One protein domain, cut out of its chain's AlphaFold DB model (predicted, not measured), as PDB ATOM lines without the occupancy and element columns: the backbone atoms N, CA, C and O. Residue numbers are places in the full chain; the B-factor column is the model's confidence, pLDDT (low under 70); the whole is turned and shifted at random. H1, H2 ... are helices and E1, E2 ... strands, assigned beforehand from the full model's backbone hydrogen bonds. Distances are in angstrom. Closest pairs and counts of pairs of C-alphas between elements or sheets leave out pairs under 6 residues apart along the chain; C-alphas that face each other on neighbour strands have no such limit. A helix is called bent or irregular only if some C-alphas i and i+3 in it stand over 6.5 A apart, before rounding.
ATOM      1  N   LEU A  23      -0.515  13.914  -9.706       86.81
ATOM      2  CA  LEU A  23      -0.961  13.837 -11.092       86.81
ATOM      3  C   LEU A  23       0.011  13.056 -11.986       86.81
ATOM      4  O   LEU A  23      -0.429  12.256 -12.809       86.81
ATOM      5  N   ASP A  24       1.318  13.244 -11.791       88.94
ATOM      6  CA  ASP A  24       2.356  12.510 -12.519       88.94
ATOM      7  C   ASP A  24       2.357  11.039 -12.102       88.94
ATOM      8  O   ASP A  24       2.380  10.148 -12.950       88.94
ATOM      9  N   TYR A  25       2.242  10.782 -10.796       90.75
ATOM     10  CA  TYR A  25       2.104   9.431 -10.259       90.75
ATOM     11  C   TYR A  25       0.865   8.724 -10.812       90.75
ATOM     12  O   TYR A  25       0.957   7.584 -11.270       90.75
ATOM     13  N   LEU A  26      -0.283   9.411 -10.816       93.00
ATOM     14  CA  LEU A  26      -1.522   8.906 -11.399       93.00
ATOM     15  C   LEU A  26      -1.307   8.550 -12.873       93.00
ATOM     16  O   LEU A  26      -1.584   7.422 -13.275       93.00
ATOM     17  N   HIS A  27      -0.749   9.472 -13.660       93.44
ATOM     18  CA  HIS A  27      -0.520   9.271 -15.087       93.44
ATOM     19  C   HIS A  27       0.416   8.090 -15.374       93.44
ATOM     20  O   HIS A  27       0.061   7.203 -16.151       93.44
ATOM     21  N   GLN A  28       1.580   8.032 -14.725       93.44
ATOM     22  CA  GLN A  28       2.544   6.950 -14.936       93.44
ATOM     23  C   GLN A  28       1.985   5.590 -14.499       93.44
ATOM     24  O   GLN A  28       2.178   4.589 -15.194       93.44
ATOM     25  N   THR A  29       1.244   5.550 -13.386       94.56
ATOM     26  CA  THR A  29       0.600   4.318 -12.908       94.56
ATOM     27  C   THR A  29      -0.466   3.832 -13.881       94.56
ATOM     28  O   THR A  29      -0.523   2.644 -14.191       94.56
ATOM     29  N   VAL A  30      -1.288   4.745 -14.398       95.56
ATOM     30  CA  VAL A  30      -2.346   4.449 -15.367       95.56
ATOM     31  C   VAL A  30      -1.766   3.874 -16.661       95.56
ATOM     32  O   VAL A  30      -2.261   2.854 -17.144       95.56
ATOM     33  N   LEU A  31      -0.681   4.453 -17.187       95.50
ATOM     34  CA  LEU A  31      -0.003   3.929 -18.378       95.50
ATOM     35  C   LEU A  31       0.550   2.518 -18.151       95.50
ATOM     36  O   LEU A  31       0.368   1.631 -18.988       95.50
ATOM     37  N   TYR A  32       1.192   2.282 -17.005       96.00
ATOM     38  CA  TYR A  32       1.707   0.958 -16.665       96.00
ATOM     39  C   TYR A  32       0.580  -0.071 -16.474       96.00
ATOM     40  O   TYR A  32       0.678  -1.193 -16.975       96.00
ATOM     41  N   PHE A  33      -0.515   0.310 -15.814       97.19
ATOM     42  CA  PHE A  33      -1.692  -0.542 -15.639       97.19
ATOM     43  C   PHE A  33      -2.356  -0.897 -16.971       97.19
ATOM     44  O   PHE A  33      -2.665  -2.061 -17.218       97.19
ATOM     45  N   HIS A  34      -2.512   0.079 -17.867       95.88
ATOM     46  CA  HIS A  34      -2.995  -0.166 -19.223       95.88
ATOM     47  C   HIS A  34      -2.100  -1.177 -19.957       95.88
ATOM     48  O   HIS A  34      -2.607  -2.132 -20.547       95.88
ATOM     49  N   GLN A  35      -0.774  -1.043 -19.842       94.25
ATOM     50  CA  GLN A  35       0.169  -2.005 -20.413       94.25
ATOM     51  C   GLN A  35       0.027  -3.408 -19.797       94.25
ATOM     52  O   GLN A  35       0.133  -4.391 -20.530       94.25
ATOM     53  N   LEU A  36      -0.246  -3.526 -18.489       95.12
ATOM     54  CA  LEU A  36      -0.528  -4.816 -17.835       95.12
ATOM     55  C   LEU A  36      -1.763  -5.490 -18.437       95.12
ATOM     56  O   LEU A  36      -1.701  -6.659 -18.829       95.12
ATOM     57  N   CYS A  37      -2.865  -4.752 -18.560       94.56
ATOM     58  CA  CYS A  37      -4.093  -5.248 -19.179       94.56
ATOM     59  C   CYS A  37      -3.855  -5.660 -20.641       94.56
ATOM     60  O   CYS A  37      -4.225  -6.764 -21.045       94.56
ATOM     61  N   PHE A  38      -3.161  -4.824 -21.417       91.12
ATOM     62  CA  PHE A  38      -2.847  -5.097 -22.819       91.12
ATOM     63  C   PHE A  38      -1.941  -6.323 -23.000       91.12
ATOM     64  O   PHE A  38      -2.169  -7.152 -23.881       91.12
ATOM     65  N   THR A  39      -0.941  -6.495 -22.139       89.56
ATOM     66  CA  THR A  39      -0.060  -7.675 -22.121       89.56
ATOM     67  C   THR A  39      -0.860  -8.941 -21.815       89.56
ATOM     68  O   THR A  39      -0.720  -9.942 -22.511       89.56
ATOM     69  N   LYS A  40      -1.761  -8.908 -20.826       88.12
ATOM     70  CA  LYS A  40      -2.648 -10.046 -20.515       88.12
ATOM     71  C   LYS A  40      -3.624 -10.363 -21.650       88.12
ATOM     72  O   LYS A  40      -4.017 -11.517 -21.807       88.12
ATOM     73  N   TYR A  41      -4.011  -9.358 -22.432       85.25
ATOM     74  CA  TYR A  41      -4.844  -9.535 -23.618       85.25
ATOM     75  C   TYR A  41      -4.066 -10.168 -24.782       85.25
ATOM     76  O   TYR A  41      -4.546 -11.107 -25.410       85.25
ATOM     77  N   THR A  42      -2.850  -9.688 -25.049       87.38
ATOM     78  CA  THR A  42      -2.042 -10.091 -26.213       87.38
ATOM     79  C   THR A  42      -1.172 -11.327 -25.982       87.38
ATOM     80  O   THR A  42      -0.753 -11.951 -26.952       87.38
ATOM     81  N   SER A  43      -0.926 -11.712 -24.724       82.38
ATOM     82  CA  SER A  43      -0.061 -12.839 -24.330       82.38
ATOM     83  C   SER A  43       1.315 -12.825 -25.023       82.38
ATOM     84  O   SER A  43       1.662 -13.778 -25.727       82.38
ATOM     85  N   PRO A  44       2.113 -11.750 -24.871       80.44
ATOM     86  CA  PRO A  44       3.399 -11.638 -25.543       80.44
ATOM     87  C   PRO A  44       4.404 -12.674 -25.025       80.44
ATOM     88  O   PRO A  44       4.307 -13.182 -23.910       80.44
ATOM     89  N   THR A  45       5.412 -12.965 -25.846       76.12
ATOM     90  CA  THR A  45       6.443 -13.980 -25.567       76.12
ATOM     91  C   THR A  45       7.484 -13.544 -24.536       76.12
ATOM     92  O   THR A  45       8.227 -14.384 -24.033       76.12
ATOM     93  N   GLN A  46       7.555 -12.248 -24.218       78.94
ATOM     94  CA  GLN A  46       8.469 -11.697 -23.222       78.94
ATOM     95  C   GLN A  46       7.703 -11.157 -22.007       78.94
ATOM     96  O   GLN A  46       6.637 -10.559 -22.178       78.94
ATOM     97  N   PRO A  47       8.246 -11.319 -20.785       77.06
ATOM     98  CA  PRO A  47       7.680 -10.700 -19.594       77.06
ATOM     99  C   PRO A  47       7.653  -9.175 -19.723       77.06
ATOM    100  O   PRO A  47       8.610  -8.564 -20.200       77.06
ATOM    101  N   GLN A  48       6.573  -8.552 -19.256       82.81
ATOM    102  CA  GLN A  48       6.477  -7.096 -19.199       82.81
ATOM    103  C   GLN A  48       7.521  -6.529 -18.228       82.81
ATOM    104  O   GLN A  48       7.635  -6.996 -17.096       82.81
ATOM    105  N   SER A  49       8.252  -5.494 -18.645       87.50
ATOM    106  CA  SER A  49       9.164  -4.762 -17.761       87.50
ATOM    107  C   SER A  49       8.398  -4.002 -16.674       87.50
ATOM    108  O   SER A  49       7.215  -3.680 -16.815       87.50
ATOM    109  N   HIS A  50       9.046  -3.736 -15.542       88.31
ATOM    110  CA  HIS A  50       8.420  -3.044 -14.415       88.31
ATOM    111  C   HIS A  50       9.142  -1.730 -14.132       88.31
ATOM    112  O   HIS A  50      10.374  -1.735 -14.092       88.31
ATOM    113  N   PRO A  51       8.412  -0.625 -13.908       89.69
ATOM    114  CA  PRO A  51       9.032   0.628 -13.517       89.69
ATOM    115  C   PRO A  51       9.731   0.506 -12.161       89.69
ATOM    116  O   PRO A  51       9.153  -0.016 -11.207       89.69
ATOM    117  N   GLU A  52      10.959   1.015 -12.060       89.50
ATOM    118  CA  GLU A  52      11.762   0.949 -10.831       89.50
ATOM    119  C   GLU A  52      11.171   1.774  -9.682       89.50
ATOM    120  O   GLU A  52      11.332   1.400  -8.525       89.50
ATOM    121  N   TRP A  53      10.436   2.844 -10.003       89.06
ATOM    122  CA  TRP A  53       9.816   3.742  -9.025       89.06
ATOM    123  C   TRP A  53       8.619   3.129  -8.284       89.06
ATOM    124  O   TRP A  53       8.248   3.635  -7.231       89.06
ATOM    125  N   LEU A  54       8.029   2.046  -8.802       90.75
ATOM    126  CA  LEU A  54       6.976   1.308  -8.102       90.75
ATOM    127  C   LEU A  54       7.589   0.325  -7.110       90.75
ATOM    128  O   LEU A  54       8.405  -0.523  -7.489       90.75
ATOM    129  N   THR A  55       7.110   0.354  -5.872       91.75
ATOM    130  CA  THR A  55       7.417  -0.661  -4.862       91.75
ATOM    131  C   THR A  55       6.835  -2.026  -5.244       91.75
ATOM    132  O   THR A  55       5.924  -2.141  -6.068       91.75
ATOM    133  N   LEU A  56       7.329  -3.100  -4.619       91.69
ATOM    134  CA  LEU A  56       6.794  -4.449  -4.843       91.69
ATOM    135  C   LEU A  56       5.292  -4.541  -4.516       91.69
ATOM    136  O   LEU A  56       4.541  -5.144  -5.281       91.69
ATOM    137  N   HIS A  57       4.851  -3.913  -3.423       92.56
ATOM    138  CA  HIS A  57       3.450  -3.922  -2.995       92.56
ATOM    139  C   HIS A  57       2.542  -3.214  -4.007       92.56
ATOM    140  O   HIS A  57       1.494  -3.748  -4.372       92.56
ATOM    141  N   GLU A  58       2.964  -2.061  -4.534       93.44
ATOM    142  CA  GLU A  58       2.195  -1.338  -5.554       93.44
ATOM    143  C   GLU A  58       2.110  -2.134  -6.858       93.44
ATOM    144  O   GLU A  58       1.037  -2.228  -7.452       93.44
ATOM    145  N   ARG A  59       3.203  -2.788  -7.277       94.06
ATOM    146  CA  ARG A  59       3.173  -3.693  -8.437       94.06
ATOM    147  C   ARG A  59       2.171  -4.822  -8.213       94.06
ATOM    148  O   ARG A  59       1.311  -5.035  -9.061       94.06
ATOM    149  N   MET A  60       2.232  -5.513  -7.073       93.94
ATOM    150  CA  MET A  60       1.294  -6.596  -6.739       93.94
ATOM    151  C   MET A  60      -0.166  -6.125  -6.730       93.94
ATOM    152  O   MET A  60      -1.047  -6.836  -7.219       93.94
ATOM    153  N   GLN A  61      -0.423  -4.918  -6.227       96.31
ATOM    154  CA  GLN A  61      -1.739  -4.291  -6.258       96.31
ATOM    155  C   GLN A  61      -2.224  -4.048  -7.696       96.31
ATOM    156  O   GLN A  61      -3.361  -4.389  -8.026       96.31
ATOM    157  N   LEU A  62      -1.379  -3.515  -8.580       96.62
ATOM    158  CA  LEU A  62      -1.738  -3.289  -9.986       96.62
ATOM    159  C   LEU A  62      -1.943  -4.604 -10.746       96.62
ATOM    160  O   LEU A  62      -2.889  -4.713 -11.523       96.62
ATOM    161  N   TYR A  63      -1.130  -5.624 -10.470       94.94
ATOM    162  CA  TYR A  63      -1.328  -6.970 -11.008       94.94
ATOM    163  C   TYR A  63      -2.685  -7.547 -10.599       94.94
ATOM    164  O   TYR A  63      -3.474  -7.900 -11.473       94.94
ATOM    165  N   THR A  64      -2.989  -7.544  -9.300       95.44
ATOM    166  CA  THR A  64      -4.266  -8.033  -8.751       95.44
ATOM    167  C   THR A  64      -5.459  -7.326  -9.393       95.44
ATOM    168  O   THR A  64      -6.401  -7.972  -9.851       95.44
ATOM    169  N   ALA A  65      -5.399  -5.995  -9.486       97.31
ATOM    170  CA  ALA A  65      -6.452  -5.210 -10.113       97.31
ATOM    171  C   ALA A  65      -6.587  -5.515 -11.617       97.31
ATOM    172  O   ALA A  65      -7.704  -5.648 -12.112       97.31
ATOM    173  N   SER A  66      -5.472  -5.679 -12.338       96.50
ATOM    174  CA  SER A  66      -5.498  -5.994 -13.772       96.50
ATOM    175  C   SER A  66      -6.073  -7.386 -14.043       96.50
ATOM    176  O   SER A  66      -6.825  -7.551 -14.996       96.50
ATOM    177  N   ASP A  67      -5.801  -8.374 -13.185       95.00
ATOM    178  CA  ASP A  67      -6.408  -9.703 -13.287       95.00
ATOM    179  C   ASP A  67      -7.925  -9.647 -13.107       95.00
ATOM    180  O   ASP A  67      -8.657 -10.172 -13.946       95.00
ATOM    181  N   ALA A  68      -8.406  -8.929 -12.086       96.31
ATOM    182  CA  ALA A  68      -9.838  -8.749 -11.861       96.31
ATOM    183  C   ALA A  68     -10.530  -8.040 -13.040       96.31
ATOM    184  O   ALA A  68     -11.598  -8.470 -13.475       96.31
ATOM    185  N   VAL A  69      -9.921  -6.980 -13.588       96.44
ATOM    186  CA  VAL A  69     -10.461  -6.256 -14.753       96.44
ATOM    187  C   VAL A  69     -10.509  -7.158 -15.981       96.44
ATOM    188  O   VAL A  69     -11.552  -7.262 -16.624       96.44
ATOM    189  N   MET A  70      -9.415  -7.849 -16.300       95.44
ATOM    190  CA  MET A  70      -9.361  -8.708 -17.483       95.44
ATOM    191  C   MET A  70     -10.296  -9.915 -17.368       95.44
ATOM    192  O   MET A  70     -10.867 -10.339 -18.371       95.44
ATOM    193  N   GLU A  71     -10.486 -10.465 -16.167       95.31
ATOM    194  CA  GLU A  71     -11.481 -11.509 -15.915       95.31
ATOM    195  C   GLU A  71     -12.909 -10.976 -16.094       95.31
ATOM    196  O   GLU A  71     -13.712 -11.601 -16.785       95.31
ATOM    197  N   ALA A  72     -13.218  -9.786 -15.573       95.81
ATOM    198  CA  ALA A  72     -14.531  -9.169 -15.748       95.81
ATOM    199  C   ALA A  72     -14.852  -8.848 -17.213       95.81
ATOM    200  O   ALA A  72     -15.993  -9.020 -17.642       95.81
ATOM    201  N   LEU A  73     -13.862  -8.410 -17.995       93.06
ATOM    202  CA  LEU A  73     -14.023  -8.151 -19.428       93.06
ATOM    203  C   LEU A  73     -14.242  -9.432 -20.243       93.06
ATOM    204  O   LEU A  73     -14.904  -9.375 -21.278       93.06
ATOM    205  N   LYS A  74     -13.728 -10.580 -19.782       93.19
ATOM    206  CA  LYS A  74     -14.012 -11.903 -20.366       93.19
ATOM    207  C   LYS A  74     -15.396 -12.420 -19.960       93.19
ATOM    208  O   LYS A  74     -16.074 -13.057 -20.761       93.19
ATOM    209  N   ASN A  75     -15.822 -12.129 -18.734       94.31
ATOM    210  CA  ASN A  75     -17.091 -12.572 -18.160       94.31
ATOM    211  C   ASN A  75     -18.209 -11.546 -18.405       94.31
ATOM    212  O   ASN A  75     -18.680 -10.883 -17.476       94.31
ATOM    213  N   VAL A 132     -10.468  -6.296  -5.888       95.06
ATOM    214  CA  VAL A 132      -9.591  -5.447  -6.707       95.06
ATOM    215  C   VAL A 132      -8.456  -4.819  -5.890       95.06
ATOM    216  O   VAL A 132      -7.393  -4.543  -6.432       95.06
ATOM    217  N   LEU A 133      -8.663  -4.621  -4.584       95.31
ATOM    218  CA  LEU A 133      -7.637  -4.184  -3.636       95.31
ATOM    219  C   LEU A 133      -7.033  -5.392  -2.911       95.31
ATOM    220  O   LEU A 133      -7.761  -6.312  -2.527       95.31
ATOM    221  N   THR A 134      -5.718  -5.371  -2.701       95.50
ATOM    222  CA  THR A 134      -5.019  -6.357  -1.868       95.50
ATOM    223  C   THR A 134      -5.450  -6.214  -0.404       95.50
ATOM    224  O   THR A 134      -5.940  -5.153  -0.011       95.50
ATOM    225  N   PRO A 135      -5.267  -7.252   0.435       95.31
ATOM    226  CA  PRO A 135      -5.576  -7.163   1.863       95.31
ATOM    227  C   PRO A 135      -4.892  -5.979   2.561       95.31
ATOM    228  O   PRO A 135      -5.545  -5.266   3.317       95.31
ATOM    229  N   ASP A 136      -3.620  -5.723   2.243       93.19
ATOM    230  CA  ASP A 136      -2.861  -4.610   2.823       93.19
ATOM    231  C   ASP A 136      -3.439  -3.255   2.403       93.19
ATOM    232  O   ASP A 136      -3.633  -2.369   3.236       93.19
ATOM    233  N   GLN A 137      -3.796  -3.103   1.121       94.44
ATOM    234  CA  GLN A 137      -4.408  -1.869   0.635       94.44
ATOM    235  C   GLN A 137      -5.814  -1.673   1.213       94.44
ATOM    236  O   GLN A 137      -6.208  -0.545   1.499       94.44
ATOM    237  N   LEU A 138      -6.577  -2.751   1.411       95.00
ATOM    238  CA  LEU A 138      -7.885  -2.684   2.058       95.00
ATOM    239  C   LEU A 138      -7.762  -2.247   3.523       95.00
ATOM    240  O   LEU A 138      -8.536  -1.397   3.957       95.00
ATOM    241  N   ALA A 139      -6.772  -2.764   4.256       94.88
ATOM    242  CA  ALA A 139      -6.486  -2.344   5.626       94.88
ATOM    243  C   ALA A 139      -6.085  -0.860   5.696       94.88
ATOM    244  O   ALA A 139      -6.575  -0.135   6.560       94.88
ATOM    245  N   ALA A 140      -5.265  -0.388   4.751       94.56
ATOM    246  CA  ALA A 140      -4.902   1.025   4.645       94.56
ATOM    247  C   ALA A 140      -6.125   1.921   4.373       94.56
ATOM    248  O   ALA A 140      -6.295   2.946   5.030       94.56
ATOM    249  N   VAL A 141      -7.018   1.518   3.459       95.25
ATOM    250  CA  VAL A 141      -8.277   2.238   3.189       95.25
ATOM    251  C   VAL A 141      -9.163   2.280   4.429       95.25
ATOM    252  O   VAL A 141      -9.726   3.329   4.749       95.25
ATOM    253  N   GLU A 142      -9.309   1.149   5.120       94.81
ATOM    254  CA  GLU A 142     -10.129   1.051   6.324       94.81
ATOM    255  C   GLU A 142      -9.615   1.985   7.424       94.81
ATOM    256  O   GLU A 142     -10.404   2.743   7.993       94.81
ATOM    257  N   GLU A 143      -8.308   1.970   7.690       94.38
ATOM    258  CA  GLU A 143      -7.688   2.833   8.695       94.38
ATOM    259  C   GLU A 143      -7.778   4.312   8.306       94.38
ATOM    260  O   GLU A 143      -8.204   5.131   9.120       94.38
ATOM    261  N   ALA A 144      -7.508   4.657   7.044       93.94
ATOM    262  CA  ALA A 144      -7.663   6.023   6.552       93.94
ATOM    263  C   ALA A 144      -9.104   6.523   6.749       93.94
ATOM    264  O   ALA A 144      -9.331   7.624   7.260       93.94
ATOM    265  N   CYS A 145     -10.103   5.704   6.399       93.69
ATOM    266  CA  CYS A 145     -11.512   6.039   6.600       93.69
ATOM    267  C   CYS A 145     -11.847   6.200   8.086       93.69
ATOM    268  O   CYS A 145     -12.541   7.146   8.458       93.69
ATOM    269  N   ARG A 146     -11.353   5.296   8.936       91.69
ATOM    270  CA  ARG A 146     -11.581   5.305  10.386       91.69
ATOM    271  C   ARG A 146     -11.009   6.565  11.020       91.69
ATOM    272  O   ARG A 146     -11.720   7.263  11.744       91.69
ATOM    273  N   SER A 147      -9.761   6.879  10.698       90.62
ATOM    274  CA  SER A 147      -9.075   8.084  11.143       90.62
ATOM    275  C   SER A 147      -9.802   9.347  10.672       90.62
ATOM    276  O   SER A 147     -10.054  10.240  11.480       90.62
ATOM    277  N   LEU A 148     -10.256   9.401   9.414       91.38
ATOM    278  CA  LEU A 148     -10.996  10.546   8.872       91.38
ATOM    279  C   LEU A 148     -12.320  10.806   9.607       91.38
ATOM    280  O   LEU A 148     -12.612  11.944   9.987       91.38
ATOM    281  N   VAL A 149     -13.160   9.780   9.775       90.19
ATOM    282  CA  VAL A 149     -14.517   9.983  10.314       90.19
ATOM    283  C   VAL A 149     -14.519  10.211  11.822       90.19
ATOM    284  O   VAL A 149     -15.402  10.900  12.322       90.19
ATOM    285  N   ASN A 150     -13.529   9.673  12.539       88.06
ATOM    286  CA  ASN A 150     -13.395   9.842  13.987       88.06
ATOM    287  C   ASN A 150     -12.451  10.979  14.380       88.06
ATOM    288  O   ASN A 150     -12.282  11.236  15.574       88.06
ATOM    289  N   ALA A 151     -11.830  11.657  13.409       86.19
ATOM    290  CA  ALA A 151     -10.952  12.781  13.683       86.19
ATOM    291  C   ALA A 151     -11.675  13.799  14.584       86.19
ATOM    292  O   ALA A 151     -12.843  14.130  14.326       86.19
ATOM    293  N   PRO A 152     -11.000  14.356  15.609       78.44
ATOM    294  CA  PRO A 152     -11.579  15.399  16.447       78.44
ATOM    295  C   PRO A 152     -12.171  16.493  15.565       78.44
ATOM    296  O   PRO A 152     -11.519  16.901  14.614       78.44
ATOM    297  N   TYR A 153     -13.382  16.978  15.832       76.81
ATOM    298  CA  TYR A 153     -14.062  18.013  15.029       76.81
ATOM    299  C   TYR A 153     -14.383  17.653  13.562       76.81
ATOM    300  O   TYR A 153     -14.720  18.550  12.780       76.81
ATOM    301  N   SER A 154     -14.314  16.376  13.170       82.19
ATOM    302  CA  SER A 154     -14.925  15.919  11.919       82.19
ATOM    303  C   SER A 154     -16.422  16.247  11.930       82.19
ATOM    304  O   SER A 154     -17.136  15.933  12.884       82.19
ATOM    305  N   LYS A 155     -16.901  16.944  10.895       84.31
ATOM    306  CA  LYS A 155     -18.306  17.355  10.777       84.31
ATOM    307  C   LYS A 155     -19.035  16.424   9.824       84.31
ATOM    308  O   LYS A 155     -19.297  16.793   8.682       84.31
ATOM    309  N   MET A 156     -19.333  15.227  10.312       88.56
ATOM    310  CA  MET A 156     -20.132  14.252   9.577       88.56
ATOM    311  C   MET A 156     -21.528  14.831   9.311       88.56
ATOM    312  O   MET A 156     -22.260  15.179  10.237       88.56
ATOM    313  N   GLU A 157     -21.883  14.981   8.038       89.25
ATOM    314  CA  GLU A 157     -23.144  15.582   7.623       89.25
ATOM    315  C   GLU A 157     -24.298  14.589   7.792       89.25
ATOM    316  O   GLU A 157     -24.296  13.503   7.208       89.25
ATOM    317  N   MET A 158     -25.295  15.000   8.574       89.31
ATOM    318  CA  MET A 158     -26.627  14.405   8.676       89.31
ATOM    319  C   MET A 158     -27.619  15.556   8.892       89.31
ATOM    320  O   MET A 158     -27.312  16.491   9.631       89.31
ATOM    321  N   SER A 159     -28.782  15.530   8.239       82.69
ATOM    322  CA  SER A 159     -29.740  16.646   8.259       82.69
ATOM    323  C   SER A 159     -31.135  16.183   8.654       82.69
ATOM    324  O   SER A 159     -31.762  15.404   7.936       82.69
ATOM    325  N   SER A 160     -31.634  16.703   9.776       76.44
ATOM    326  CA  SER A 160     -33.023  16.543  10.225       76.44
ATOM    327  C   SER A 160     -33.991  17.514   9.550       76.44
ATOM    328  O   SER A 160     -35.180  17.226   9.459       76.44
ATOM    329  N   ASP A 161     -33.494  18.660   9.079       71.00
ATOM    330  CA  ASP A 161     -34.344  19.805   8.728       71.00
ATOM    331  C   ASP A 161     -34.895  19.707   7.297       71.00
ATOM    332  O   ASP A 161     -35.995  20.178   7.010       71.00
ATOM    333  N   LYS A 162     -34.132  19.077   6.393       67.12
ATOM    334  CA  LYS A 162     -34.534  18.714   5.020       67.12
ATOM    335  C   LYS A 162     -33.861  17.394   4.625       67.12
ATOM    336  O   LYS A 162     -32.874  17.415   3.884       67.12
ATOM    337  N   PRO A 169     -30.960  11.128   8.918       89.75
ATOM    338  CA  PRO A 169     -30.460  10.362  10.057       89.75
ATOM    339  C   PRO A 169     -31.061   8.960  10.196       89.75
ATOM    340  O   PRO A 169     -30.387   8.068  10.706       89.75
ATOM    341  N   LYS A 170     -32.290   8.717   9.715       89.38
ATOM    342  CA  LYS A 170     -32.940   7.397   9.822       89.38
ATOM    343  C   LYS A 170     -32.210   6.293   9.052       89.38
ATOM    344  O   LYS A 170     -32.391   5.117   9.353       89.38
ATOM    345  N   PHE A 171     -31.406   6.660   8.053       89.25
ATOM    346  CA  PHE A 171     -30.602   5.714   7.280       89.25
ATOM    347  C   PHE A 171     -29.242   5.433   7.916       89.25
ATOM    348  O   PHE A 171     -28.515   4.579   7.419       89.25
ATOM    349  N   PHE A 172     -28.881   6.116   9.002       89.19
ATOM    350  CA  PHE A 172     -27.592   5.950   9.655       89.19
ATOM    351  C   PHE A 172     -27.733   5.143  10.941       89.19
ATOM    352  O   PHE A 172     -28.547   5.444  11.812       89.19
ATOM    353  N   LYS A 173     -26.907   4.106  11.078       84.75
ATOM    354  CA  LYS A 173     -26.829   3.330  12.317       84.75
ATOM    355  C   LYS A 173     -25.977   4.101  13.326       84.75
ATOM    356  O   LYS A 173     -24.862   4.518  13.017       84.75
ATOM    357  N   GLY A 174     -26.513   4.306  14.529       71.31
ATOM    358  CA  GLY A 174     -25.816   5.032  15.590       71.31
ATOM    359  C   GLY A 174     -24.522   4.335  16.027       71.31
ATOM    360  O   GLY A 174     -24.471   3.108  16.121       71.31
ATOM    361  N   GLY A 175     -23.497   5.124  16.368       58.25
ATOM    362  CA  GLY A 175     -22.191   4.648  16.862       58.25
ATOM    363  C   GLY A 175     -22.206   4.021  18.267       58.25
ATOM    364  O   GLY A 175     -21.158   3.858  18.874       58.25
ATOM    365  N   GLY A 176     -23.387   3.694  18.806       50.66
ATOM    366  CA  GLY A 176     -23.575   3.123  20.147       50.66
ATOM    367  C   GLY A 176     -23.588   1.593  20.197       50.66
ATOM    368  O   GLY A 176     -23.759   1.022  21.270       50.66
ATOM    369  N   THR A 183     -17.738   6.883  13.047       90.06
ATOM    370  CA  THR A 183     -18.764   7.906  13.295       90.06
ATOM    371  C   THR A 183     -19.725   7.977  12.097       90.06
ATOM    372  O   THR A 183     -19.247   8.063  10.962       90.06
ATOM    373  N   PRO A 184     -21.060   7.913  12.288       91.25
ATOM    374  CA  PRO A 184     -22.029   7.942  11.191       91.25
ATOM    375  C   PRO A 184     -22.120   9.313  10.513       91.25
ATOM    376  O   PRO A 184     -21.992  10.350  11.161       91.25
ATOM    377  N   GLY A 185     -22.417   9.301   9.214       91.31
ATOM    378  CA  GLY A 185     -22.735  10.490   8.421       91.31
ATOM    379  C   GLY A 185     -21.958  10.542   7.110       91.31
ATOM    380  O   GLY A 185     -21.403   9.535   6.658       91.31
ATOM    381  N   VAL A 186     -21.926  11.720   6.488       91.88
ATOM    382  CA  VAL A 186     -21.312  11.926   5.170       91.88
ATOM    383  C   VAL A 186     -20.229  13.001   5.217       91.88
ATOM    384  O   VAL A 186     -20.412  14.049   5.828       91.88
ATOM    385  N   LEU A 187     -19.112  12.771   4.527       91.56
ATOM    386  CA  LEU A 187     -18.111  13.793   4.227       91.56
ATOM    387  C   LEU A 187     -17.933  13.922   2.723       91.56
ATOM    388  O   LEU A 187     -17.734  12.933   2.026       91.56
ATOM    389  N   ASN A 188     -17.942  15.161   2.242       91.25
ATOM    390  CA  ASN A 188     -17.592  15.493   0.868       91.25
ATOM    391  C   ASN A 188     -16.191  16.108   0.838       91.25
ATOM    392  O   ASN A 188     -15.927  17.089   1.544       91.25
ATOM    393  N   LEU A 189     -15.313  15.529   0.025       92.88
ATOM    394  CA  LEU A 189     -13.939  15.955  -0.206       92.88
ATOM    395  C   LEU A 189     -13.801  16.368  -1.665       92.88
ATOM    396  O   LEU A 189     -14.161  15.619  -2.566       92.88
ATOM    397  N   SER A 190     -13.277  17.560  -1.906       92.38
ATOM    398  CA  SER A 190     -12.972  18.032  -3.254       92.38
ATOM    399  C   SER A 190     -11.899  19.120  -3.194       92.38
ATOM    400  O   SER A 190     -11.984  19.993  -2.315       92.38
ATOM    401  N   PRO A 191     -10.904  19.093  -4.100       90.19
ATOM    402  CA  PRO A 191      -9.915  20.160  -4.215       90.19
ATOM    403  C   PRO A 191     -10.544  21.442  -4.773       90.19
ATOM    404  O   PRO A 191     -10.120  22.538  -4.423       90.19
ATOM    405  N   CYS A 192     -11.585  21.322  -5.601       89.00
ATOM    406  CA  CYS A 192     -12.187  22.425  -6.335       89.00
ATOM    407  C   CYS A 192     -13.704  22.215  -6.430       89.00
ATOM    408  O   CYS A 192     -14.195  21.477  -7.280       89.00
ATOM    409  N   TRP A 193     -14.448  22.849  -5.522       85.00
ATOM    410  CA  TRP A 193     -15.889  22.671  -5.364       85.00
ATOM    411  C   TRP A 193     -16.640  23.990  -5.524       85.00
ATOM    412  O   TRP A 193     -16.345  24.970  -4.832       85.00
ATOM    413  N   PHE A 194     -17.668  23.988  -6.373       81.94
ATOM    414  CA  PHE A 194     -18.711  25.007  -6.352       81.94
ATOM    415  C   PHE A 194     -19.763  24.624  -5.323       81.94
ATOM    416  O   PHE A 194     -20.271  23.504  -5.330       81.94
ATOM    417  N   MET A 195     -20.123  25.556  -4.441       74.12
ATOM    418  CA  MET A 195     -21.238  25.309  -3.534       74.12
ATOM    419  C   MET A 195     -22.517  25.068  -4.348       74.12
ATOM    420  O   MET A 195     -22.793  25.765  -5.324       74.12
ATOM    421  N   GLN A 196     -23.316  24.080  -3.944       70.00
ATOM    422  CA  GLN A 196     -24.583  23.792  -4.611       70.00
ATOM    423  C   GLN A 196     -25.468  25.047  -4.616       70.00
ATOM    424  O   GLN A 196     -25.561  25.734  -3.600       70.00
ATOM    425  N   ASN A 197     -26.109  25.349  -5.749       72.25
ATOM    426  CA  ASN A 197     -26.916  26.560  -5.978       72.25
ATOM    427  C   ASN A 197     -26.137  27.890  -5.932       72.25
ATOM    428  O   ASN A 197     -26.743  28.953  -5.818       72.25
ATOM    429  N   HIS A 198     -24.809  27.849  -6.044       79.19
ATOM    430  CA  HIS A 198     -23.954  29.033  -6.067       79.19
ATOM    431  C   HIS A 198     -23.129  29.048  -7.366       79.19
ATOM    432  O   HIS A 198     -21.971  28.627  -7.363       79.19
ATOM    433  N   PRO A 199     -23.722  29.481  -8.496       75.75
ATOM    434  CA  PRO A 199     -23.058  29.428  -9.792       75.75
ATOM    435  C   PRO A 199     -21.988  30.528  -9.957       75.75
ATOM    436  O   PRO A 199     -22.064  31.588  -9.316       75.75
ATOM    437  N   PRO A 200     -21.021  30.321 -10.871       76.56
ATOM    438  CA  PRO A 200     -20.163  31.386 -11.386       76.56
ATOM    439  C   PRO A 200     -20.971  32.533 -12.031       76.56
ATOM    440  O   PRO A 200     -22.100  32.312 -12.472       76.56
ATOM    441  N   PRO A 201     -20.412  33.756 -12.138       79.88
ATOM    442  CA  PRO A 201     -19.115  34.192 -11.609       79.88
ATOM    443  C   PRO A 201     -19.191  34.656 -10.146       79.88
ATOM    444  O   PRO A 201     -18.164  34.912  -9.526       79.88
ATOM    445  N   LYS A 202     -20.403  34.777  -9.584       81.75
ATOM    446  CA  LYS A 202     -20.628  35.313  -8.232       81.75
ATOM    447  C   LYS A 202     -19.948  34.471  -7.151       81.75
ATOM    448  O   LYS A 202     -19.539  35.001  -6.121       81.75
ATOM    449  N   HIS A 203     -19.845  33.168  -7.384       82.56
ATOM    450  CA  HIS A 203     -19.209  32.234  -6.474       82.56
ATOM    451  C   HIS A 203     -18.071  31.517  -7.186       82.56
ATOM    452  O   HIS A 203     -18.271  30.836  -8.189       82.56
ATOM    453  N   GLN A 204     -16.871  31.700  -6.649       88.50
ATOM    454  CA  GLN A 204     -15.667  31.023  -7.103       88.50
ATOM    455  C   GLN A 204     -15.545  29.657  -6.415       88.50
ATOM    456  O   GLN A 204     -16.005  29.501  -5.274       88.50
ATOM    457  N   PRO A 205     -14.926  28.669  -7.076       88.88
ATOM    458  CA  PRO A 205     -14.701  27.378  -6.473       88.88
ATOM    459  C   PRO A 205     -13.708  27.485  -5.315       88.88
ATOM    460  O   PRO A 205     -12.829  28.353  -5.258       88.88
ATOM    461  N   MET A 206     -13.854  26.566  -4.371       89.62
ATOM    462  CA  MET A 206     -12.988  26.456  -3.206       89.62
ATOM    463  C   MET A 206     -12.757  25.000  -2.842       89.62
ATOM    464  O   MET A 206     -13.569  24.130  -3.144       89.62
ATOM    465  N   VAL A 207     -11.677  24.747  -2.115       89.44
ATOM    466  CA  VAL A 207     -11.454  23.456  -1.465       89.44
ATOM    467  C   VAL A 207     -12.642  23.144  -0.538       89.44
ATOM    468  O   VAL A 207     -13.189  24.033   0.115       89.44
ATOM    469  N   SER A 208     -13.081  21.891  -0.460       89.31
ATOM    470  CA  SER A 208     -14.187  21.476   0.421       89.31
ATOM    471  C   SER A 208     -13.922  21.791   1.906       89.31
ATOM    472  O   SER A 208     -12.785  21.786   2.371       89.31
ATOM    473  N   ALA A 209     -14.966  22.093   2.689       85.62
ATOM    474  CA  ALA A 209     -14.810  22.446   4.113       85.62
ATOM    475  C   ALA A 209     -14.156  21.332   4.951       85.62
ATOM    476  O   ALA A 209     -13.396  21.632   5.866       85.62
ATOM    477  N   SER A 210     -14.416  20.075   4.594       87.62
ATOM    478  CA  SER A 210     -13.852  18.873   5.216       87.62
ATOM    479  C   SER A 210     -12.322  18.798   5.101       87.62
ATOM    480  O   SER A 210     -11.664  18.263   5.986       87.62
ATOM    481  N   ILE A 211     -11.747  19.372   4.036       88.31
ATOM    482  CA  ILE A 211     -10.292  19.499   3.868       88.31
ATOM    483  C   ILE A 211      -9.768  20.764   4.589       88.31
ATOM    484  O   ILE A 211      -8.720  20.721   5.221       88.31
ATOM    485  N   ARG A 212     -10.503  21.889   4.534       79.12
ATOM    486  CA  ARG A 212     -10.076  23.241   4.980       79.12
ATOM    487  C   ARG A 212     -10.228  23.547   6.481       79.12
ATOM    488  O   ARG A 212     -10.720  24.626   6.831       79.12
ATOM    489  N   ARG A 213      -9.937  22.634   7.395       65.81
ATOM    490  CA  ARG A 213     -10.309  22.856   8.804       65.81
ATOM    491  C   ARG A 213      -9.790  24.187   9.375       65.81
ATOM    492  O   ARG A 213      -8.683  24.627   9.088       65.81
ATOM    493  N   ARG A 214     -10.648  24.856  10.159       51.91
ATOM    494  CA  ARG A 214     -10.437  26.230  10.666       51.91
ATOM    495  C   ARG A 214      -9.441  26.324  11.828       51.91
ATOM    496  O   ARG A 214      -9.072  27.432  12.191       51.91
ATOM    497  N   ASP A 215      -9.071  25.195  12.422       57.97
ATOM    498  CA  ASP A 215      -8.207  25.079  13.602       57.97
ATOM    499  C   ASP A 215      -6.717  24.910  13.257       57.97
ATOM    500  O   ASP A 215      -5.905  24.791  14.168       57.97
ATOM    501  N   GLY A 216      -6.353  24.916  11.969       49.91
ATOM    502  CA  GLY A 216      -4.962  24.788  11.521       49.91
ATOM    503  C   GLY A 216      -4.417  23.357  11.518       49.91
ATOM    504  O   GLY A 216      -3.254  23.184  11.187       49.91
ATOM    505  N   LYS A 217      -5.238  22.345  11.848       57.91
ATOM    506  CA  LYS A 217      -4.849  20.925  11.803       57.91
ATOM    507  C   LYS A 217      -5.219  20.265  10.477       57.91
ATOM    508  O   LYS A 217      -6.221  20.621   9.845       57.91
ATOM    509  N   ASP A 218      -4.445  19.256  10.099       64.44
ATOM    510  CA  ASP A 218      -4.542  18.534   8.831       64.44
ATOM    511  C   ASP A 218      -5.844  17.747   8.708       64.44
ATOM    512  O   ASP A 218      -5.957  16.628   9.193       64.44
ATOM    513  N   GLY A 219      -6.864  18.340   8.082       78.38
ATOM    514  CA  GLY A 219      -8.204  17.758   8.053       78.38
ATOM    515  C   GLY A 219      -8.315  16.421   7.354       78.38
ATOM    516  O   GLY A 219      -8.111  15.376   7.953       78.38
ATOM    517  N   ALA A 220      -8.704  16.436   6.086       88.94
ATOM    518  CA  ALA A 220      -8.691  15.216   5.288       88.94
ATOM    519  C   ALA A 220      -7.332  14.986   4.602       88.94
ATOM    520  O   ALA A 220      -7.210  14.063   3.812       88.94
ATOM    521  N   ILE A 221      -6.317  15.815   4.872       88.25
ATOM    522  CA  ILE A 221      -4.999  15.714   4.227       88.25
ATOM    523  C   ILE A 221      -4.323  14.354   4.483       88.25
ATOM    524  O   ILE A 221      -3.919  13.749   3.490       88.25
ATOM    525  N   PRO A 222      -4.262  13.814   5.722       88.81
ATOM    526  CA  PRO A 222      -3.687  12.485   5.956       88.81
ATOM    527  C   PRO A 222      -4.437  11.406   5.172       88.81
ATOM    528  O   PRO A 222      -3.837  10.658   4.410       88.81
ATOM    529  N   PHE A 223      -5.774  11.443   5.227       92.44
ATOM    530  CA  PHE A 223      -6.633  10.554   4.445       92.44
ATOM    531  C   PHE A 223      -6.323  10.606   2.942       92.44
ATOM    532  O   PHE A 223      -6.240   9.566   2.300       92.44
ATOM    533  N   LEU A 224      -6.136  11.795   2.357       92.12
ATOM    534  CA  LEU A 224      -5.819  11.921   0.930       92.12
ATOM    535  C   LEU A 224      -4.459  11.303   0.578       92.12
ATOM    536  O   LEU A 224      -4.330  10.723  -0.499       92.12
ATOM    537  N   ARG A 225      -3.469  11.402   1.475       89.44
ATOM    538  CA  ARG A 225      -2.151  10.778   1.295       89.44
ATOM    539  C   ARG A 225      -2.254   9.256   1.371       89.44
ATOM    540  O   ARG A 225      -1.786   8.580   0.458       89.44
ATOM    541  N   ASP A 226      -2.942   8.734   2.382       91.44
ATOM    542  CA  ASP A 226      -3.099   7.289   2.599       91.44
ATOM    543  C   ASP A 226      -3.940   6.624   1.496       91.44
ATOM    544  O   ASP A 226      -3.694   5.489   1.087       91.44
ATOM    545  N   MET A 227      -4.907   7.358   0.941       93.81
ATOM    546  CA  MET A 227      -5.769   6.889  -0.148       93.81
ATOM    547  C   MET A 227      -5.129   6.985  -1.536       93.81
ATOM    548  O   MET A 227      -5.744   6.527  -2.503       93.81
ATOM    549  N   ARG A 228      -3.920   7.554  -1.669       91.88
ATOM    550  CA  ARG A 228      -3.265   7.806  -2.965       91.88
ATOM    551  C   ARG A 228      -3.272   6.581  -3.870       91.88
ATOM    552  O   ARG A 228      -3.693   6.679  -5.024       91.88
ATOM    553  N   MET A 229      -2.822   5.436  -3.356       92.94
ATOM    554  CA  MET A 229      -2.726   4.215  -4.155       92.94
ATOM    555  C   MET A 229      -4.113   3.705  -4.559       92.94
ATOM    556  O   MET A 229      -4.342   3.408  -5.728       92.94
ATOM    557  N   SER A 230      -5.075   3.683  -3.635       95.31
ATOM    558  CA  SER A 230      -6.453   3.280  -3.934       95.31
ATOM    559  C   SER A 230      -7.117   4.174  -4.977       95.31
ATOM    560  O   SER A 230      -7.724   3.662  -5.913       95.31
ATOM    561  N   PHE A 231      -6.981   5.497  -4.867       95.88
ATOM    562  CA  PHE A 231      -7.497   6.418  -5.881       95.88
ATOM    563  C   PHE A 231      -6.823   6.224  -7.234       95.88
ATOM    564  O   PHE A 231      -7.501   6.230  -8.260       95.88
ATOM    565  N   THR A 232      -5.516   5.969  -7.229       95.38
ATOM    566  CA  THR A 232      -4.761   5.704  -8.451       95.38
ATOM    567  C   THR A 232      -5.220   4.415  -9.128       95.38
ATOM    568  O   THR A 232      -5.431   4.413 -10.337       95.38
ATOM    569  N   VAL A 233      -5.462   3.339  -8.369       96.62
ATOM    570  CA  VAL A 233      -6.031   2.084  -8.894       96.62
ATOM    571  C   VAL A 233      -7.402   2.330  -9.517       96.62
ATOM    572  O   VAL A 233      -7.646   1.890 -10.636       96.62
ATOM    573  N   MET A 234      -8.282   3.075  -8.841       96.00
ATOM    574  CA  MET A 234      -9.599   3.417  -9.396       96.00
ATOM    575  C   MET A 234      -9.478   4.248 -10.677       96.00
ATOM    576  O   MET A 234     -10.213   4.010 -11.633       96.00
ATOM    577  N   GLY A 235      -8.531   5.187 -10.729       96.38
ATOM    578  CA  GLY A 235      -8.255   5.966 -11.933       96.38
ATOM    579  C   GLY A 235      -7.689   5.130 -13.079       96.38
ATOM    580  O   GLY A 235      -8.104   5.304 -14.218       96.38
ATOM    581  N   ALA A 236      -6.807   4.175 -12.786       97.31
ATOM    582  CA  ALA A 236      -6.253   3.247 -13.766       97.31
ATOM    583  C   ALA A 236      -7.319   2.308 -14.347       97.31
ATOM    584  O   ALA A 236      -7.356   2.080 -15.556       97.31
ATOM    585  N   ILE A 237      -8.231   1.821 -13.503       96.44
ATOM    586  CA  ILE A 237      -9.404   1.051 -13.931       96.44
ATOM    587  C   ILE A 237     -10.299   1.912 -14.829       96.44
ATOM    588  O   ILE A 237     -10.668   1.472 -15.916       96.44
ATOM    589  N   LEU A 238     -10.602   3.149 -14.417       95.38
ATOM    590  CA  LEU A 238     -11.401   4.075 -15.221       95.38
ATOM    591  C   LEU A 238     -10.754   4.345 -16.581       95.38
ATOM    592  O   LEU A 238     -11.455   4.332 -17.581       95.38
ATOM    593  N   TYR A 239      -9.434   4.529 -16.643       96.19
ATOM    594  CA  TYR A 239      -8.729   4.754 -17.902       96.19
ATOM    595  C   TYR A 239      -8.862   3.584 -18.879       96.19
ATOM    596  O   TYR A 239      -9.042   3.810 -20.066       96.19
ATOM    597  N   VAL A 240      -8.807   2.338 -18.398       93.94
ATOM    598  CA  VAL A 240      -8.968   1.154 -19.260       93.94
ATOM    599  C   VAL A 240     -10.403   1.015 -19.773       93.94
ATOM    600  O   VAL A 240     -10.610   0.587 -20.904       93.94
ATOM    601  N   LEU A 241     -11.396   1.354 -18.950       91.06
ATOM    602  CA  LEU A 241     -12.811   1.109 -19.254       91.06
ATOM    603  C   LEU A 241     -13.496   2.276 -19.967       91.06
ATOM    604  O   LEU A 241     -14.398   2.065 -20.772       91.06
ATOM    605  N   ASN A 242     -13.108   3.502 -19.627       89.44
ATOM    606  CA  ASN A 242     -13.642   4.741 -20.171       89.44
ATOM    607  C   ASN A 242     -12.539   5.823 -20.194       89.44
ATOM    608  O   ASN A 242     -12.530   6.730 -19.349       89.44
ATOM    609  N   PRO A 243     -11.600   5.739 -21.160       92.00
ATOM    610  CA  PRO A 243     -10.487   6.680 -21.271       92.00
ATOM    611  C   PRO A 243     -10.953   8.137 -21.343       92.00
ATOM    612  O   PRO A 243     -10.396   8.994 -20.660       92.00
ATOM    613  N   ALA A 244     -12.027   8.409 -22.092       91.00
ATOM    614  CA  ALA A 244     -12.562   9.757 -22.267       91.00
ATOM    615  C   ALA A 244     -13.009  10.387 -20.936       91.00
ATOM    616  O   ALA A 244     -12.752  11.565 -20.685       91.00
ATOM    617  N   GLN A 245     -13.654   9.613 -20.055       88.81
ATOM    618  CA  GLN A 245     -14.056  10.105 -18.735       88.81
ATOM    619  C   GLN A 245     -12.852  10.333 -17.812       88.81
ATOM    620  O   GLN A 245     -12.825  11.316 -17.069       88.81
ATOM    621  N   TYR A 246     -11.846   9.454 -17.865       94.06
ATOM    622  CA  TYR A 246     -10.590   9.658 -17.141       94.06
ATOM    623  C   TYR A 246      -9.889  10.951 -17.586       94.06
ATOM    624  O   TYR A 246      -9.508  11.766 -16.744       94.06
ATOM    625  N   GLU A 247      -9.757  11.159 -18.899       93.19
ATOM    626  CA  GLU A 247      -9.093  12.325 -19.488       93.19
ATOM    627  C   GLU A 247      -9.793  13.624 -19.104       93.19
ATOM    628  O   GLU A 247      -9.133  14.550 -18.645       93.19
ATOM    629  N   GLN A 248     -11.127  13.673 -19.172       91.00
ATOM    630  CA  GLN A 248     -11.896  14.842 -18.728       91.00
ATOM    631  C   GLN A 248     -11.623  15.202 -17.261       91.00
ATOM    632  O   GLN A 248     -11.475  16.381 -16.927       91.00
ATOM    633  N   GLY A 249     -11.535  14.196 -16.386       89.25
ATOM    634  CA  GLY A 249     -11.222  14.389 -14.972       89.25
ATOM    635  C   GLY A 249      -9.808  14.927 -14.744       89.25
ATOM    636  O   GLY A 249      -9.612  15.903 -14.021       89.25
ATOM    637  N   VAL A 250      -8.816  14.328 -15.408       92.19
ATOM    638  CA  VAL A 250      -7.402  14.724 -15.306       92.19
ATOM    639  C   VAL A 250      -7.137  16.092 -15.933       92.19
ATOM    640  O   VAL A 250      -6.389  16.888 -15.364       92.19
ATOM    641  N   ASP A 251      -7.758  16.406 -17.067       90.56
ATOM    642  CA  ASP A 251      -7.601  17.691 -17.750       90.56
ATOM    643  C   ASP A 251      -8.119  18.856 -16.912       90.56
ATOM    644  O   ASP A 251      -7.530  19.939 -16.931       90.56
ATOM    645  N   ALA A 252      -9.187  18.642 -16.134       86.25
ATOM    646  CA  ALA A 252      -9.651  19.636 -15.175       86.25
ATOM    647  C   ALA A 252      -8.546  19.979 -14.162       86.25
ATOM    648  O   ALA A 252      -8.316  21.151 -13.870       86.25
ATOM    649  N   TRP A 253      -7.808  18.983 -13.668       89.38
ATOM    650  CA  TRP A 253      -6.703  19.182 -12.726       89.38
ATOM    651  C   TRP A 253      -5.480  19.823 -13.358       89.38
ATOM    652  O   TRP A 253      -4.944  20.769 -12.782       89.38
ATOM    653  N   LYS A 254      -5.078  19.374 -14.552       88.00
ATOM    654  CA  LYS A 254      -3.969  19.976 -15.307       88.00
ATOM    655  C   LYS A 254      -4.194  21.465 -15.519       88.00
ATOM    656  O   LYS A 254      -3.363  22.265 -15.106       88.00
ATOM    657  N   LYS A 255      -5.370  21.840 -16.032       87.94
ATOM    658  CA  LYS A 255      -5.736  23.245 -16.263       87.94
ATOM    659  C   LYS A 255      -5.679  24.071 -14.979       87.94
ATOM    660  O   LYS A 255      -5.205  25.204 -14.998       87.94
ATOM    661  N   MET A 256      -6.128  23.522 -13.850       85.94
ATOM    662  CA  MET A 256      -6.064  24.221 -12.561       85.94
ATOM    663  C   MET A 256      -4.625  24.415 -12.064       85.94
ATOM    664  O   MET A 256      -4.319  25.457 -11.490       85.94
ATOM    665  N   VAL A 257      -3.735  23.447 -12.294       84.88
ATOM    666  CA  VAL A 257      -2.310  23.562 -11.950       84.88
ATOM    667  C   VAL A 257      -1.601  24.560 -12.874       84.88
ATOM    668  O   VAL A 257      -0.901  25.441 -12.384       84.88
ATOM    669  N   GLU A 258      -1.822  24.473 -14.187       86.44
ATOM    670  CA  GLU A 258      -1.219  25.346 -15.209       86.44
ATOM    671  C   GLU A 258      -1.601  26.818 -15.031       86.44
ATOM    672  O   GLU A 258      -0.771  27.707 -15.204       86.44
ATOM    673  N   THR A 259      -2.849  27.080 -14.636       86.06
ATOM    674  CA  THR A 259      -3.353  28.436 -14.356       86.06
ATOM    675  C   THR A 259      -3.049  28.908 -12.935       86.06
ATOM    676  O   THR A 259      -3.562  29.939 -12.507       86.06
ATOM    677  N   ASN A 260      -2.262  28.151 -12.161       83.44
ATOM    678  CA  ASN A 260      -1.983  28.429 -10.751       83.44
ATOM    679  C   ASN A 260      -3.260  28.730  -9.932       83.44
ATOM    680  O   ASN A 260      -3.285  29.608  -9.070       83.44
ATOM    681  N   CYS A 261      -4.344  28.010 -10.233       87.50
ATOM    682  CA  CYS A 261      -5.655  28.163  -9.609       87.50
ATOM    683  C   CYS A 261      -6.256  29.585  -9.704       87.50
ATOM    684  O   CYS A 261      -7.012  29.971  -8.814       87.50
ATOM    685  N   GLU A 262      -5.988  30.351 -10.772       83.06
ATOM    686  CA  GLU A 262      -6.467  31.739 -10.967       83.06
ATOM    687  C   GLU A 262      -7.992  31.908 -10.794       83.06
ATOM    688  O   GLU A 262      -8.465  32.934 -10.307       83.06
ATOM    689  N   GLY A 263      -8.781  30.881 -11.126       82.06
ATOM    690  CA  GLY A 263     -10.237  30.896 -10.959       82.06
ATOM    691  C   GLY A 263     -10.733  30.685  -9.523       82.06
ATOM    692  O   GLY A 263     -11.925  30.859  -9.270       82.06
ATOM    693  N   ALA A 264      -9.867  30.285  -8.589       85.62
ATOM    694  CA  ALA A 264     -10.238  29.982  -7.212       85.62
ATOM    695  C   ALA A 264     -10.572  31.242  -6.404       85.62
ATOM    696  O   ALA A 264     -10.102  32.345  -6.678       85.62
ATOM    697  N   ALA A 265     -11.349  31.068  -5.335       83.81
ATOM    698  CA  ALA A 265     -11.547  32.141  -4.367       83.81
ATOM    699  C   ALA A 265     -10.183  32.602  -3.793       83.81
ATOM    700  O   ALA A 265      -9.470  31.746  -3.263       83.81
ATOM    701  N   PRO A 266      -9.825  33.910  -3.812       81.56
ATOM    702  CA  PRO A 266      -8.455  34.388  -3.563       81.56
ATOM    703  C   PRO A 266      -7.789  33.855  -2.289       81.56
ATOM    704  O   PRO A 266      -6.606  33.539  -2.281       81.56
ATOM    705  N   LYS A 267      -8.556  33.677  -1.207       83.94
ATOM    706  CA  LYS A 267      -8.056  33.148   0.075       83.94
ATOM    707  C   LYS A 267      -7.675  31.655   0.036       83.94
ATOM    708  O   LYS A 267      -7.058  31.154   0.972       83.94
ATOM    709  N   TYR A 268      -8.090  30.922  -0.991       84.62
ATOM    710  CA  TYR A 268      -7.983  29.465  -1.061       84.62
ATOM    711  C   TYR A 268      -7.122  28.963  -2.221       84.62
ATOM    712  O   TYR A 268      -6.957  27.750  -2.311       84.62
ATOM    713  N   ALA A 269      -6.566  29.840  -3.064       85.12
ATOM    714  CA  ALA A 269      -5.735  29.442  -4.203       85.12
ATOM    715  C   ALA A 269      -4.522  28.597  -3.762       85.12
ATOM    716  O   ALA A 269      -4.364  27.472  -4.227       85.12
ATOM    717  N   ASP A 270      -3.760  29.050  -2.761       84.88
ATOM    718  CA  ASP A 270      -2.588  28.314  -2.254       84.88
ATOM    719  C   ASP A 270      -2.951  26.958  -1.638       84.88
ATOM    720  O   ASP A 270      -2.239  25.963  -1.784       84.88
ATOM    721  N   LEU A 271      -4.069  26.891  -0.909       86.06
ATOM    722  CA  LEU A 271      -4.545  25.629  -0.347       86.06
ATOM    723  C   LEU A 271      -5.037  24.689  -1.451       86.06
ATOM    724  O   LEU A 271      -4.749  23.500  -1.396       86.06
ATOM    725  N   MET A 272      -5.737  25.210  -2.457       89.00
ATOM    726  CA  MET A 272      -6.181  24.438  -3.614       89.00
ATOM    727  C   MET A 272      -4.994  23.848  -4.368       89.00
ATOM    728  O   MET A 272      -4.975  22.641  -4.594       89.00
ATOM    729  N   ALA A 273      -3.974  24.659  -4.658       86.75
ATOM    730  CA  ALA A 273      -2.744  24.204  -5.292       86.75
ATOM    731  C   ALA A 273      -2.075  23.085  -4.479       86.75
ATOM    732  O   ALA A 273      -1.723  22.050  -5.035       86.75
ATOM    733  N   ARG A 274      -1.960  23.234  -3.151       85.69
ATOM    734  CA  ARG A 274      -1.385  22.194  -2.277       85.69
ATOM    735  C   ARG A 274      -2.211  20.908  -2.236       85.69
ATOM    736  O   ARG A 274      -1.636  19.830  -2.295       85.69
ATOM    737  N   VAL A 275      -3.540  20.998  -2.189       89.31
ATOM    738  CA  VAL A 275      -4.417  19.813  -2.210       89.31
ATOM    739  C   VAL A 275      -4.338  19.101  -3.562       89.31
ATOM    740  O   VAL A 275      -4.265  17.877  -3.591       89.31
ATOM    741  N   LEU A 276      -4.294  19.837  -4.677       89.56
ATOM    742  CA  LEU A 276      -4.134  19.250  -6.014       89.56
ATOM    743  C   LEU A 276      -2.831  18.449  -6.146       89.56
ATOM    744  O   LEU A 276      -2.819  17.426  -6.823       89.56
ATOM    745  N   ARG A 277      -1.756  18.847  -5.451       86.56
ATOM    746  CA  ARG A 277      -0.483  18.101  -5.452       86.56
ATOM    747  C   ARG A 277      -0.574  16.709  -4.829       86.56
ATOM    748  O   ARG A 277       0.265  15.879  -5.158       86.56
ATOM    749  N   ILE A 278      -1.560  16.456  -3.966       89.19
ATOM    750  CA  ILE A 278      -1.783  15.154  -3.311       89.19
ATOM    751  C   ILE A 278      -3.063  14.448  -3.791       89.19
ATOM    752  O   ILE A 278      -3.354  13.331  -3.370       89.19
ATOM    753  N   TRP A 279      -3.843  15.075  -4.677       92.19
ATOM    754  CA  TRP A 279      -5.102  14.529  -5.185       92.19
ATOM    755  C   TRP A 279      -4.859  13.523  -6.319       92.19
ATOM    756  O   TRP A 279      -4.951  13.848  -7.500       92.19
ATOM    757  N   ALA A 280      -4.551  12.275  -5.967       91.88
ATOM    758  CA  ALA A 280      -4.234  11.211  -6.927       91.88
ATOM    759  C   ALA A 280      -5.477  10.521  -7.518       91.88
ATOM    760  O   ALA A 280      -5.552   9.297  -7.581       91.88
ATOM    761  N   SER A 281      -6.483  11.303  -7.913       94.12
ATOM    762  CA  SER A 281      -7.771  10.801  -8.396       94.12
ATOM    763  C   SER A 281      -8.247  11.584  -9.622       94.12
ATOM    764  O   SER A 281      -8.217  12.818  -9.591       94.12
ATOM    765  N   PRO A 282      -8.763  10.919 -10.675       93.69
ATOM    766  CA  PRO A 282      -9.417  11.618 -11.782       93.69
ATOM    767  C   PRO A 282     -10.799  12.166 -11.388       93.69
ATOM    768  O   PRO A 282     -11.373  12.974 -12.109       93.69
ATOM    769  N   PHE A 283     -11.361  11.746 -10.252       92.44
ATOM    770  CA  PHE A 283     -12.670  12.212  -9.804       92.44
ATOM    771  C   PHE A 283     -12.571  13.600  -9.175       92.44
ATOM    772  O   PHE A 283     -11.670  13.874  -8.381       92.44
ATOM    773  N   THR A 284     -13.548  14.460  -9.469       89.62
ATOM    774  CA  THR A 284     -13.618  15.829  -8.929       89.62
ATOM    775  C   THR A 284     -14.016  15.899  -7.458       89.62
ATOM    776  O   THR A 284     -13.813  16.917  -6.787       89.62
ATOM    777  N   VAL A 285     -14.579  14.803  -6.950       91.12
ATOM    778  CA  VAL A 285     -15.164  14.684  -5.618       91.12
ATOM    779  C   VAL A 285     -14.953  13.266  -5.117       91.12
ATOM    780  O   VAL A 285     -15.138  12.307  -5.861       91.12
ATOM    781  N   THR A 286     -14.637  13.132  -3.835       93.12
ATOM    782  CA  THR A 286     -14.745  11.872  -3.098       93.12
ATOM    783  C   THR A 286     -15.734  12.061  -1.959       93.12
ATOM    784  O   THR A 286     -15.608  13.004  -1.177       93.12
ATOM    785  N   GLN A 287     -16.716  11.168  -1.858       92.31
ATOM    786  CA  GLN A 287     -17.667  11.152  -0.752       92.31
ATOM    787  C   GLN A 287     -17.387   9.945   0.145       92.31
ATOM    788  O   GLN A 287     -17.387   8.810  -0.325       92.31
ATOM    789  N   VAL A 288     -17.174  10.189   1.436       92.94
ATOM    790  CA  VAL A 288     -17.070   9.138   2.456       92.94
ATOM    791  C   VAL A 288     -18.410   9.050   3.170       92.94
ATOM    792  O   VAL A 288     -18.876  10.027   3.753       92.94
ATOM    793  N   ILE A 289     -19.046   7.884   3.089       92.69
ATOM    794  CA  ILE A 289     -20.377   7.619   3.641       92.69
ATOM    795  C   ILE A 289     -20.222   6.539   4.701       92.69
ATOM    796  O   ILE A 289     -19.940   5.386   4.384       92.69
ATOM    797  N   SER A 290     -20.410   6.915   5.957       91.94
ATOM    798  CA  SER A 290     -20.164   6.047   7.101       91.94
ATOM    799  C   SER A 290     -21.470   5.599   7.746       91.94
ATOM    800  O   SER A 290     -22.354   6.419   7.997       91.94
ATOM    801  N   ASN A 291     -21.589   4.296   8.023       90.19
ATOM    802  CA  ASN A 291     -22.725   3.652   8.700       90.19
ATOM    803  C   ASN A 291     -24.108   3.916   8.090       90.19
ATOM    804  O   ASN A 291     -25.118   3.841   8.794       90.19
ATOM    805  N   ARG A 292     -24.180   4.193   6.784       90.12
ATOM    806  CA  ARG A 292     -25.453   4.371   6.085       90.12
ATOM    807  C   ARG A 292     -25.976   3.050   5.531       90.12
ATOM    808  O   ARG A 292     -25.321   2.403   4.718       90.12
ATOM    809  N   GLN A 293     -27.208   2.707   5.875       88.62
ATOM    810  CA  GLN A 293     -28.023   1.777   5.111       88.62
ATOM    811  C   GLN A 293     -28.675   2.549   3.963       88.62
ATOM    812  O   GLN A 293     -29.692   3.213   4.143       88.62
ATOM    813  N   THR A 294     -28.043   2.510   2.789       84.38
ATOM    814  CA  THR A 294     -28.530   3.241   1.613       84.38
ATOM    815  C   THR A 294     -29.903   2.693   1.198       84.38
ATOM    816  O   THR A 294     -29.995   1.500   0.898       84.38
TER     817      THR A 294
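Overview. This is residues 23 to 75, 132 to 162, 169 to 176 and 183 to 294 of the 311 residues of an uncharacterized protein of Coprinopsis cinerea (strain Okayama-7 / 130 / ATCC MYA-4618 / FGSC 9003) (UniProt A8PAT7). Helix H5 sits in the middle of a set of mostly crossed helices: H1 and H2 cross each other and pack on it toward one end of the long axis, and H6 folds back from its last residues toward H7. From the first residues of H5, H3 runs with H4 at its side toward a ribbon of two strands, E1 and E2, and long loops lie at both ends of the domain. The printed part has 204 residues, with seven named helices and two named strands in the order H1 H2 H3 E1 H4 H5 H6 H7 E2; the sheet E1 - E2 is antiparallel and the class is mostly helix. The whole is compact, with a radius of gyration of the C-alphas of 18.8 A and spans of 61 by 46 by 29 A.

Along the chain. H1, residues 23 to 42, begins at C-alpha 23 (-0.961, 13.837, -11.092) and is 28.3 A long. H2, residues 56 to 74, is 27.0 A long, and H3, residues 135 to 150, is 22.3 A. E1 is residues 185 to 189 and H4 residues 221 to 226. H5, residues 228 to 241, measures 20.0 A, and H6, residues 243 to 258, 21.7 A. H7, residues 266 to 276, is irregular: C-alphas 267 and 270 are 7.7 A apart. E2, residues 286 to 290, ends at C-alpha 290 (-20.164, 6.047, 7.101).

Arrangement. H5 is the hub, touching four helices. With its residues 26 to 34 alone, H1 touches H5 at a steep tilt of 48 degrees; the closest C-alphas, of Val 30 and Ala 236, are 4.4 A apart. H2 touches H5 at a shallow tilt of 29 degrees, closest at Leu 62 and Val 233, 7.0 A. H1 and H2 touch at C-alphas 37 and 66, 5.6 A. H3 and H5 only just touch, with 3 pairs of C-alphas within 8 A, the closest being Gln 137 and Ser 230, 7.2 A. H3 touches H4 at a shallow tilt of 14 degrees, opposite ways, closest at Ala 144 and Phe 223, 5.1 A. H6 touches H5 at Tyr 246 and Tyr 239, 5.3 A, and H7 at Val 257 and Ala 273, 6.7 A. E1 and E2 are antiparallel, with N 187 and O 288 2.9 A apart, within hydrogen-bond range. The O i to N i+4 pairs are within range throughout H1, H2, H3, H4 and H5, 11 of 12 in H6 and 5 of 7 in H7.

Size, cuts and confidence. The farthest C-alphas, of Thr 45 and Asp 161, are 63.1 A apart. Three cuts leave gaps of 15.4 A between C-alphas 75 and 132, 10.6 A between 162 and 169, and 9.6 A between 176 and 183. The links H1 to H2 and E1 to H4 are long. Confidence is under 70 at residue 162, residues 175 to 176 and residues 213 to 218.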